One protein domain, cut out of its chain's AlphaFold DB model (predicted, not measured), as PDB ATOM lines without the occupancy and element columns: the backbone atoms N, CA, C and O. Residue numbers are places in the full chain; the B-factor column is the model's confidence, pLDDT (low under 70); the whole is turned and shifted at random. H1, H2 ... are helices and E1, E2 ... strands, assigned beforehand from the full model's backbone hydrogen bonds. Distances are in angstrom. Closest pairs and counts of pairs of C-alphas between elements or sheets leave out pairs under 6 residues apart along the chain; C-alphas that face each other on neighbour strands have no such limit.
ATOM      1  N   LEU A 171     -26.676  -4.568  10.099       56.66
ATOM      2  CA  LEU A 171     -26.542  -3.876  11.384       56.66
ATOM      3  C   LEU A 171     -27.451  -4.599  12.383       56.66
ATOM      4  O   LEU A 171     -28.673  -4.571  12.238       56.66
ATOM      5  N   ASP A 172     -26.859  -5.238  13.393       57.84
ATOM      6  CA  ASP A 172     -27.581  -5.994  14.420       57.84
ATOM      7  C   ASP A 172     -28.393  -5.058  15.339       57.84
ATOM      8  O   ASP A 172     -28.002  -4.716  16.458       57.84
ATOM      9  N   TRP A 173     -29.548  -4.601  14.846       69.62
ATOM     10  CA  TRP A 173     -30.478  -3.764  15.597       69.62
ATOM     11  C   TRP A 173     -31.189  -4.599  16.665       69.62
ATOM     12  O   TRP A 173     -32.154  -5.319  16.375       69.62
ATOM     13  N   CYS A 174     -30.781  -4.447  17.923       80.94
ATOM     14  CA  CYS A 174     -31.585  -4.921  19.040       80.94
ATOM     15  C   CYS A 174     -32.969  -4.253  19.002       80.94
ATOM     16  O   CYS A 174     -33.109  -3.071  18.674       80.94
ATOM     17  N   ARG A 175     -34.012  -5.015  19.339       87.06
ATOM     18  CA  ARG A 175     -35.369  -4.490  19.521       87.06
ATOM     19  C   ARG A 175     -35.751  -4.640  20.980       87.06
ATOM     20  O   ARG A 175     -35.850  -5.767  21.456       87.06
ATOM     21  N   TRP A 176     -35.980  -3.523  21.657       91.50
ATOM     22  CA  TRP A 176     -36.413  -3.510  23.054       91.50
ATOM     23  C   TRP A 176     -37.902  -3.139  23.127       91.50
ATOM     24  O   TRP A 176     -38.294  -2.191  22.437       91.50
ATOM     25  N   PRO A 177     -38.748  -3.830  23.917       93.88
ATOM     26  CA  PRO A 177     -40.034  -3.273  24.344       93.88
ATOM     27  C   PRO A 177     -39.871  -1.885  24.972       93.88
ATOM     28  O   PRO A 177     -38.880  -1.613  25.648       93.88
ATOM     29  N   VAL A 178     -40.853  -1.014  24.741       94.38
ATOM     30  CA  VAL A 178     -40.945   0.321  25.345       94.38
ATOM     31  C   VAL A 178     -41.701   0.244  26.673       94.38
ATOM     32  O   VAL A 178     -42.773  -0.359  26.754       94.38
ATOM     33  N   CYS A 179     -41.180   0.903  27.711       95.06
ATOM     34  CA  CYS A 179     -41.833   0.996  29.014       95.06
ATOM     35  C   CYS A 179     -43.140   1.798  28.904       95.06
ATOM     36  O   CYS A 179     -43.127   3.032  28.875       95.06
ATOM     37  N   MET A 180     -44.285   1.110  28.878       93.81
ATOM     38  CA  MET A 180     -45.591   1.750  28.672       93.81
ATOM     39  C   MET A 180     -45.942   2.771  29.772       93.81
ATOM     40  O   MET A 180     -46.522   3.814  29.481       93.81
ATOM     41  N   SER A 181     -45.534   2.526  31.024       94.06
ATOM     42  CA  SER A 181     -45.708   3.491  32.121       94.06
ATOM     43  C   SER A 181     -44.936   4.789  31.868       94.06
ATOM     44  O   SER A 181     -45.505   5.874  32.000       94.06
ATOM     45  N   TYR A 182     -43.672   4.691  31.438       94.50
ATOM     46  CA  TYR A 182     -42.875   5.868  31.094       94.50
ATOM     47  C   TYR A 182     -43.434   6.588  29.864       94.50
ATOM     48  O   TYR A 182     -43.571   7.809  29.871       94.50
ATOM     49  N   TYR A 183     -43.813   5.841  28.830       93.62
ATOM     50  CA  TYR A 183     -44.363   6.389  27.594       93.62
ATOM     51  C   TYR A 183     -45.620   7.246  27.849       93.62
ATOM     52  O   TYR A 183     -45.665   8.409  27.434       93.62
ATOM     53  N   LEU A 184     -46.590   6.706  28.606       92.69
ATOM     54  CA  LEU A 184     -47.874   7.354  28.908       92.69
ATOM     55  C   LEU A 184     -47.795   8.431  30.004       92.69
ATOM     56  O   LEU A 184     -48.500   9.436  29.921       92.69
ATOM     57  N   HIS A 185     -46.975   8.234  31.043       93.31
ATOM     58  CA  HIS A 185     -46.987   9.070  32.256       93.31
ATOM     59  C   HIS A 185     -45.664   9.801  32.532       93.31
ATOM     60  O   HIS A 185     -45.514  10.422  33.588       93.31
ATOM     61  N   LYS A 186     -44.677   9.696  31.628       92.19
ATOM     62  CA  LYS A 186     -43.296  10.215  31.764       92.19
ATOM     63  C   LYS A 186     -42.586   9.778  33.054       92.19
ATOM     64  O   LYS A 186     -41.618  10.396  33.491       92.19
ATOM     65  N   THR A 187     -43.072   8.704  33.675       93.38
ATOM     66  CA  THR A 187     -42.641   8.201  34.982       93.38
ATOM     67  C   THR A 187     -42.690   6.674  34.998       93.38
ATOM     68  O   THR A 187     -43.615   6.057  34.479       93.38
ATOM     69  N   CYS A 188     -41.672   6.050  35.589       95.00
ATOM     70  CA  CYS A 188     -41.554   4.598  35.706       95.00
ATOM     71  C   CYS A 188     -41.289   4.229  37.171       95.00
ATOM     72  O   CYS A 188     -40.370   4.804  37.762       95.00
ATOM     73  N   PRO A 189     -42.028   3.272  37.765       93.56
ATOM     74  CA  PRO A 189     -41.843   2.889  39.166       93.56
ATOM     75  C   PRO A 189     -40.487   2.219  39.441       93.56
ATOM     76  O   PRO A 189     -40.042   2.205  40.585       93.56
ATOM     77  N   PHE A 190     -39.816   1.696  38.410       92.69
ATOM     78  CA  PHE A 190     -38.492   1.070  38.512       92.69
ATOM     79  C   PHE A 190     -37.329   2.054  38.310       92.69
ATOM     80  O   PHE A 190     -36.173   1.670  38.486       92.69
ATOM     81  N   GLY A 191     -37.610   3.310  37.948       89.69
ATOM     82  CA  GLY A 191     -36.595   4.282  37.537       89.69
ATOM     83  C   GLY A 191     -35.965   3.967  36.173       89.69
ATOM     84  O   GLY A 191     -36.153   2.898  35.602       89.69
ATOM     85  N   GLU A 192     -35.212   4.926  35.639       84.25
ATOM     86  CA  GLU A 192     -34.629   4.868  34.289       84.25
ATOM     87  C   GLU A 192     -33.514   3.822  34.142       84.25
ATOM     88  O   GLU A 192     -33.516   3.050  33.192       84.25
ATOM     89  N   ALA A 193     -32.603   3.732  35.114       82.88
ATOM     90  CA  ALA A 193     -31.463   2.811  35.059       82.88
ATOM     91  C   ALA A 193     -31.795   1.352  35.443       82.88
ATOM     92  O   ALA A 193     -30.914   0.495  35.391       82.88
ATOM     93  N   SER A 194     -33.030   1.070  35.869       89.75
ATOM     94  CA  SER A 194     -33.448  -0.244  36.389       89.75
ATOM     95  C   SER A 194     -34.791  -0.744  35.840       89.75
ATOM     96  O   SER A 194     -35.286  -1.779  36.286       89.75
ATOM     97  N   CYS A 195     -35.363  -0.068  34.839       91.69
ATOM     98  CA  CYS A 195     -36.432  -0.642  34.028       91.69
ATOM     99  C   CYS A 195     -35.846  -1.681  33.047       91.69
ATOM    100  O   CYS A 195     -34.822  -1.401  32.423       91.69
ATOM    101  N   PRO A 196     -36.460  -2.869  32.876       90.44
ATOM    102  CA  PRO A 196     -36.045  -3.830  31.851       90.44
ATOM    103  C   PRO A 196     -36.499  -3.438  30.432       90.44
ATOM    104  O   PRO A 196     -36.049  -4.061  29.472       90.44
ATOM    105  N   ASP A 197     -37.377  -2.438  30.309       93.19
ATOM    106  CA  ASP A 197     -37.951  -1.931  29.062       93.19
ATOM    107  C   ASP A 197     -37.397  -0.531  28.743       93.19
ATOM    108  O   ASP A 197     -37.136   0.275  29.641       93.19
ATOM    109  N   ALA A 198     -37.261  -0.195  27.461       92.06
ATOM    110  CA  ALA A 198     -36.683   1.073  27.029       92.06
ATOM    111  C   ALA A 198     -37.592   2.274  27.348       92.06
ATOM    112  O   ALA A 198     -38.782   2.295  27.021       92.06
ATOM    113  N   HIS A 199     -37.015   3.321  27.933       93.56
ATOM    114  CA  HIS A 199     -37.683   4.604  28.139       93.56
ATOM    115  C   HIS A 199     -37.627   5.449  26.858       93.56
ATOM    116  O   HIS A 199     -36.669   6.180  26.625       93.56
ATOM    117  N   ALA A 200     -38.665   5.353  26.026       90.81
ATOM    118  CA  ALA A 200     -38.875   6.248  24.889       90.81
ATOM    119  C   ALA A 200     -39.948   7.297  25.225       90.81
ATOM    120  O   ALA A 200     -40.962   6.978  25.852       90.81
ATOM    121  N   SER A 201     -39.743   8.545  24.796       88.06
ATOM    122  CA  SER A 201     -40.807   9.555  24.821       88.06
ATOM    123  C   SER A 201     -41.719   9.429  23.593       88.06
ATOM    124  O   SER A 201     -41.338   8.859  22.577       88.06
ATOM    125  N   SER A 202     -42.904  10.031  23.682       87.56
ATOM    126  CA  SER A 202     -43.904  10.141  22.609       87.56
ATOM    127  C   SER A 202     -43.458  11.035  21.442       87.56
ATOM    128  O   SER A 202     -44.112  11.138  20.413       87.56
ATOM    129  N   ASP A 203     -42.333  11.726  21.609       88.69
ATOM    130  CA  ASP A 203     -41.676  12.501  20.556       88.69
ATOM    131  C   ASP A 203     -40.964  11.578  19.538       88.69
ATOM    132  O   ASP A 203     -40.517  12.033  18.487       88.69
ATOM    133  N   PHE A 204     -40.887  10.273  19.845       85.94
ATOM    134  CA  PHE A 204     -40.204   9.222  19.084       85.94
ATOM    135  C   PHE A 204     -41.160   8.145  18.532       85.94
ATOM    136  O   PHE A 204     -40.721   7.058  18.148       85.94
ATOM    137  N   ASP A 205     -42.464   8.430  18.443       87.69
ATOM    138  CA  ASP A 205     -43.484   7.514  17.894       87.69
ATOM    139  C   ASP A 205     -43.152   7.032  16.468       87.69
ATOM    140  O   ASP A 205     -43.556   5.949  16.057       87.69
ATOM    141  N   ASN A 206     -42.357   7.802  15.722       87.50
ATOM    142  CA  ASN A 206     -41.861   7.462  14.386       87.50
ATOM    143  C   ASN A 206     -40.785   6.352  14.353       87.50
ATOM    144  O   ASN A 206     -40.530   5.802  13.279       87.50
ATOM    145  N   VAL A 207     -40.141   6.026  15.481       86.06
ATOM    146  CA  VAL A 207     -39.142   4.938  15.595       86.06
ATOM    147  C   VAL A 207     -39.605   3.771  16.475       86.06
ATOM    148  O   VAL A 207     -38.943   2.726  16.517       86.06
ATOM    149  N   ILE A 208     -40.759   3.910  17.132       89.81
ATOM    150  CA  ILE A 208     -41.476   2.822  17.805       89.81
ATOM    151  C   ILE A 208     -42.347   2.116  16.757       89.81
ATOM    152  O   ILE A 208     -43.094   2.750  16.021       89.81
ATOM    153  N   ASN A 209     -42.259   0.789  16.654       89.38
ATOM    154  CA  ASN A 209     -43.124   0.044  15.730       89.38
ATOM    155  C   ASN A 209     -44.497  -0.292  16.342       89.38
ATOM    156  O   ASN A 209     -44.680  -0.249  17.555       89.38
ATOM    157  N   GLU A 210     -45.430  -0.742  15.498       89.06
ATOM    158  CA  GLU A 210     -46.796  -1.188  15.848       89.06
ATOM    159  C   GLU A 210     -46.880  -2.226  16.990       89.06
ATOM    160  O   GLU A 210     -47.955  -2.466  17.534       89.06
ATOM    161  N   LYS A 211     -45.763  -2.873  17.346       89.00
ATOM    162  CA  LYS A 211     -45.655  -3.879  18.414       89.00
ATOM    163  C   LYS A 211     -45.039  -3.314  19.702       89.00
ATOM    164  O   LYS A 211     -44.662  -4.089  20.576       89.00
ATOM    165  N   GLY A 212     -44.894  -1.991  19.806       90.81
ATOM    166  CA  GLY A 212     -44.329  -1.310  20.972       90.81
ATOM    167  C   GLY A 212     -42.831  -1.548  21.170       90.81
ATOM    168  O   GLY A 212     -42.363  -1.489  22.304       90.81
ATOM    169  N   LEU A 213     -42.078  -1.853  20.100       91.81
ATOM    170  CA  LEU A 213     -40.623  -2.056  20.180       91.81
ATOM    171  C   LEU A 213     -39.863  -0.915  19.495       91.81
ATOM    172  O   LEU A 213     -40.149  -0.593  18.337       91.81
ATOM    173  N   VAL A 214     -38.840  -0.390  20.170       91.56
ATOM    174  CA  VAL A 214     -37.874   0.574  19.621       91.56
ATOM    175  C   VAL A 214     -36.649  -0.156  19.050       91.56
ATOM    176  O   VAL A 214     -36.264  -1.221  19.542       91.56
ATOM    177  N   ARG A 215     -36.042   0.387  17.985       86.69
ATOM    178  CA  ARG A 215     -34.752  -0.088  17.448       86.69
ATOM    179  C   ARG A 215     -33.596   0.538  18.229       86.69
ATOM    180  O   ARG A 215     -33.552   1.753  18.381       86.69
ATOM    181  N   VAL A 216     -32.640  -0.283  18.649       81.25
ATOM    182  CA  VAL A 216     -31.457   0.127  19.412       81.25
ATOM    183  C   VAL A 216     -30.200  -0.383  18.709       81.25
ATOM    184  O   VAL A 216     -30.110  -1.561  18.363       81.25
ATOM    185  N   CYS A 217     -29.226   0.500  18.483       75.19
ATOM    186  CA  CYS A 217     -27.944   0.130  17.884       75.19
ATOM    187  C   CYS A 217     -27.055  -0.578  18.915       75.19
ATOM    188  O   CYS A 217     -26.902  -0.088  20.034       75.19
ATOM    189  N   PHE A 218     -26.437  -1.698  18.526       64.12
ATOM    190  CA  PHE A 218     -25.611  -2.517  19.421       64.12
ATOM    191  C   PHE A 218     -24.437  -1.736  20.039       64.12
ATOM    192  O   PHE A 218     -24.145  -1.889  21.223       64.12
ATOM    193  N   ASP A 219     -23.838  -0.813  19.280       59.91
ATOM    194  CA  ASP A 219     -22.747   0.056  19.745       59.91
ATOM    195  C   ASP A 219     -23.144   0.937  20.943       59.91
ATOM    196  O   ASP A 219     -22.328   1.203  21.824       59.91
ATOM    197  N   ALA A 220     -24.414   1.352  21.018       60.12
ATOM    198  CA  ALA A 220     -24.924   2.182  22.109       60.12
ATOM    199  C   ALA A 220     -25.163   1.388  23.410       60.12
ATOM    200  O   ALA A 220     -25.316   1.993  24.469       60.12
ATOM    201  N   LEU A 221     -25.181   0.049  23.356       57.03
ATOM    202  CA  LEU A 221     -25.393  -0.822  24.522       57.03
ATOM    203  C   LEU A 221     -24.133  -1.011  25.387       57.03
ATOM    204  O   LEU A 221     -24.205  -1.672  26.421       57.03
ATOM    205  N   GLY A 222     -22.963  -0.513  24.968       52.34
ATOM    206  CA  GLY A 222     -21.704  -0.660  25.720       52.34
ATOM    207  C   GLY A 222     -21.173  -2.101  25.828       52.34
ATOM    208  O   GLY A 222     -20.146  -2.342  26.459       52.34
ATOM    209  N   VAL A 223     -21.826  -3.064  25.169       49.44
ATOM    210  CA  VAL A 223     -21.500  -4.506  25.165       49.44
ATOM    211  C   VAL A 223     -20.164  -4.857  24.495       49.44
ATOM    212  O   VAL A 223     -19.756  -6.016  24.506       49.44
ATOM    213  N   SER A 224     -19.414  -3.856  24.021       45.66
ATOM    214  CA  SER A 224     -17.980  -3.948  23.715       45.66
ATOM    215  C   SER A 224     -17.122  -4.046  24.998       45.66
ATOM    216  O   SER A 224     -16.205  -3.267  25.241       45.66
ATOM    217  N   GLY A 225     -17.443  -5.014  25.860       42.94
ATOM    218  CA  GLY A 225     -16.595  -5.507  26.951       42.94
ATOM    219  C   GLY A 225     -16.414  -4.644  28.209       42.94
ATOM    220  O   GLY A 225     -15.948  -5.192  29.208       42.94
ATOM    221  N   VAL A 226     -16.762  -3.348  28.220       43.31
ATOM    222  CA  VAL A 226     -16.410  -2.432  29.333       43.31
ATOM    223  C   VAL A 226     -17.581  -1.628  29.926       43.31
ATOM    224  O   VAL A 226     -17.830  -0.484  29.573       43.31
ATOM    225  N   SER A 227     -18.199  -2.231  30.949       41.69
ATOM    226  CA  SER A 227     -18.845  -1.596  32.119       41.69
ATOM    227  C   SER A 227     -19.923  -0.508  31.934       41.69
ATOM    228  O   SER A 227     -19.621   0.635  31.616       41.69
ATOM    229  N   ASN A 228     -21.145  -0.836  32.382       41.97
ATOM    230  CA  ASN A 228     -22.111   0.045  33.066       41.97
ATOM    231  C   ASN A 228     -22.173   1.526  32.633       41.97
ATOM    232  O   ASN A 228     -21.731   2.409  33.371       41.97
ATOM    233  N   PHE A 229     -22.871   1.802  31.532       42.81
ATOM    234  CA  PHE A 229     -23.478   3.112  31.284       42.81
ATOM    235  C   PHE A 229     -25.002   2.966  31.142       42.81
ATOM    236  O   PHE A 229     -25.448   2.044  30.458       42.81
ATOM    237  N   PRO A 230     -25.818   3.835  31.772       51.16
ATOM    238  CA  PRO A 230     -27.254   3.875  31.513       51.16
ATOM    239  C   PRO A 230     -27.510   4.335  30.071       51.16
ATOM    240  O   PRO A 230     -26.943   5.327  29.612       51.16
ATOM    241  N   MET A 231     -28.365   3.602  29.357       51.16
ATOM    242  CA  MET A 231     -28.718   3.910  27.973       51.16
ATOM    243  C   MET A 231     -29.688   5.093  27.909       51.16
ATOM    244  O   MET A 231     -30.851   4.973  28.282       51.16
ATOM    245  N   TYR A 232     -29.217   6.206  27.348       47.66
ATOM    246  CA  TYR A 232     -30.044   7.353  26.987       47.66
ATOM    247  C   TYR A 232     -30.354   7.332  25.486       47.66
ATOM    248  O   TYR A 232     -29.453   7.516  24.669       47.66
ATOM    249  N   ILE A 233     -31.628   7.153  25.132       51.94
ATOM    250  CA  ILE A 233     -32.165   7.505  23.807       51.94
ATOM    251  C   ILE A 233     -32.721   8.930  23.934       51.94
ATOM    252  O   ILE A 233     -33.408   9.227  24.915       51.94
ATOM    253  N   LYS A 234     -32.342   9.831  23.024       43.19
ATOM    254  CA  LYS A 234     -32.420  11.284  23.225       43.19
ATOM    255  C   LYS A 234     -32.579  12.041  21.908       43.19
ATOM    256  O   LYS A 234     -32.136  11.485  20.881       43.19
TER     257      LYS A 234
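Overview. This is residues 171 to 234 of the 234 residues of the protein "C3H1-type domain-containing protein" of Echinostoma caproni (UniProt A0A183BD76). The printed part has little regular structure: a small ribbon of two antiparallel strands, E1 and E2, with a short helix beyond each end, H1 and H2, and long loops making up the rest. The 64 residues include E1, H1, E2 and H2 in chain order, a mixed class whose named elements hold only 20 residues. The whole is compact, with a radius of gyration of the C-alphas of 11.9 A and spans of 34 by 26 by 17 A.

Arrangement. Strands E1, residues 173 to 177, and E2, residues 213 to 217, are antiparallel neighbours at 145 degrees; N 216 and O 174 are 2.8 A apart, within hydrogen-bond range. Helices H1, residues 180 to 185, and H2, residues 218 to 221, are apart. In H1 every O i to N i+4 pair is within hydrogen-bond range; H2 is too short for one.

Along the chain. E1 begins at C-alpha 173 (-30.478, -3.764, 15.597) and spans 13.0 A; E2 spans 13.1 A, H1 8.3 A. H2 ends at C-alpha 221 (-25.393, -0.822, 24.522), 5.4 A from its first.

Size, cuts and confidence. The farthest C-alphas, His 185 and Gly 225, are 34.1 A apart. The printed part has no cut. H1 to E2 is a long link. Residues 171 to 173 and 218 to 234 have pLDDT under 70.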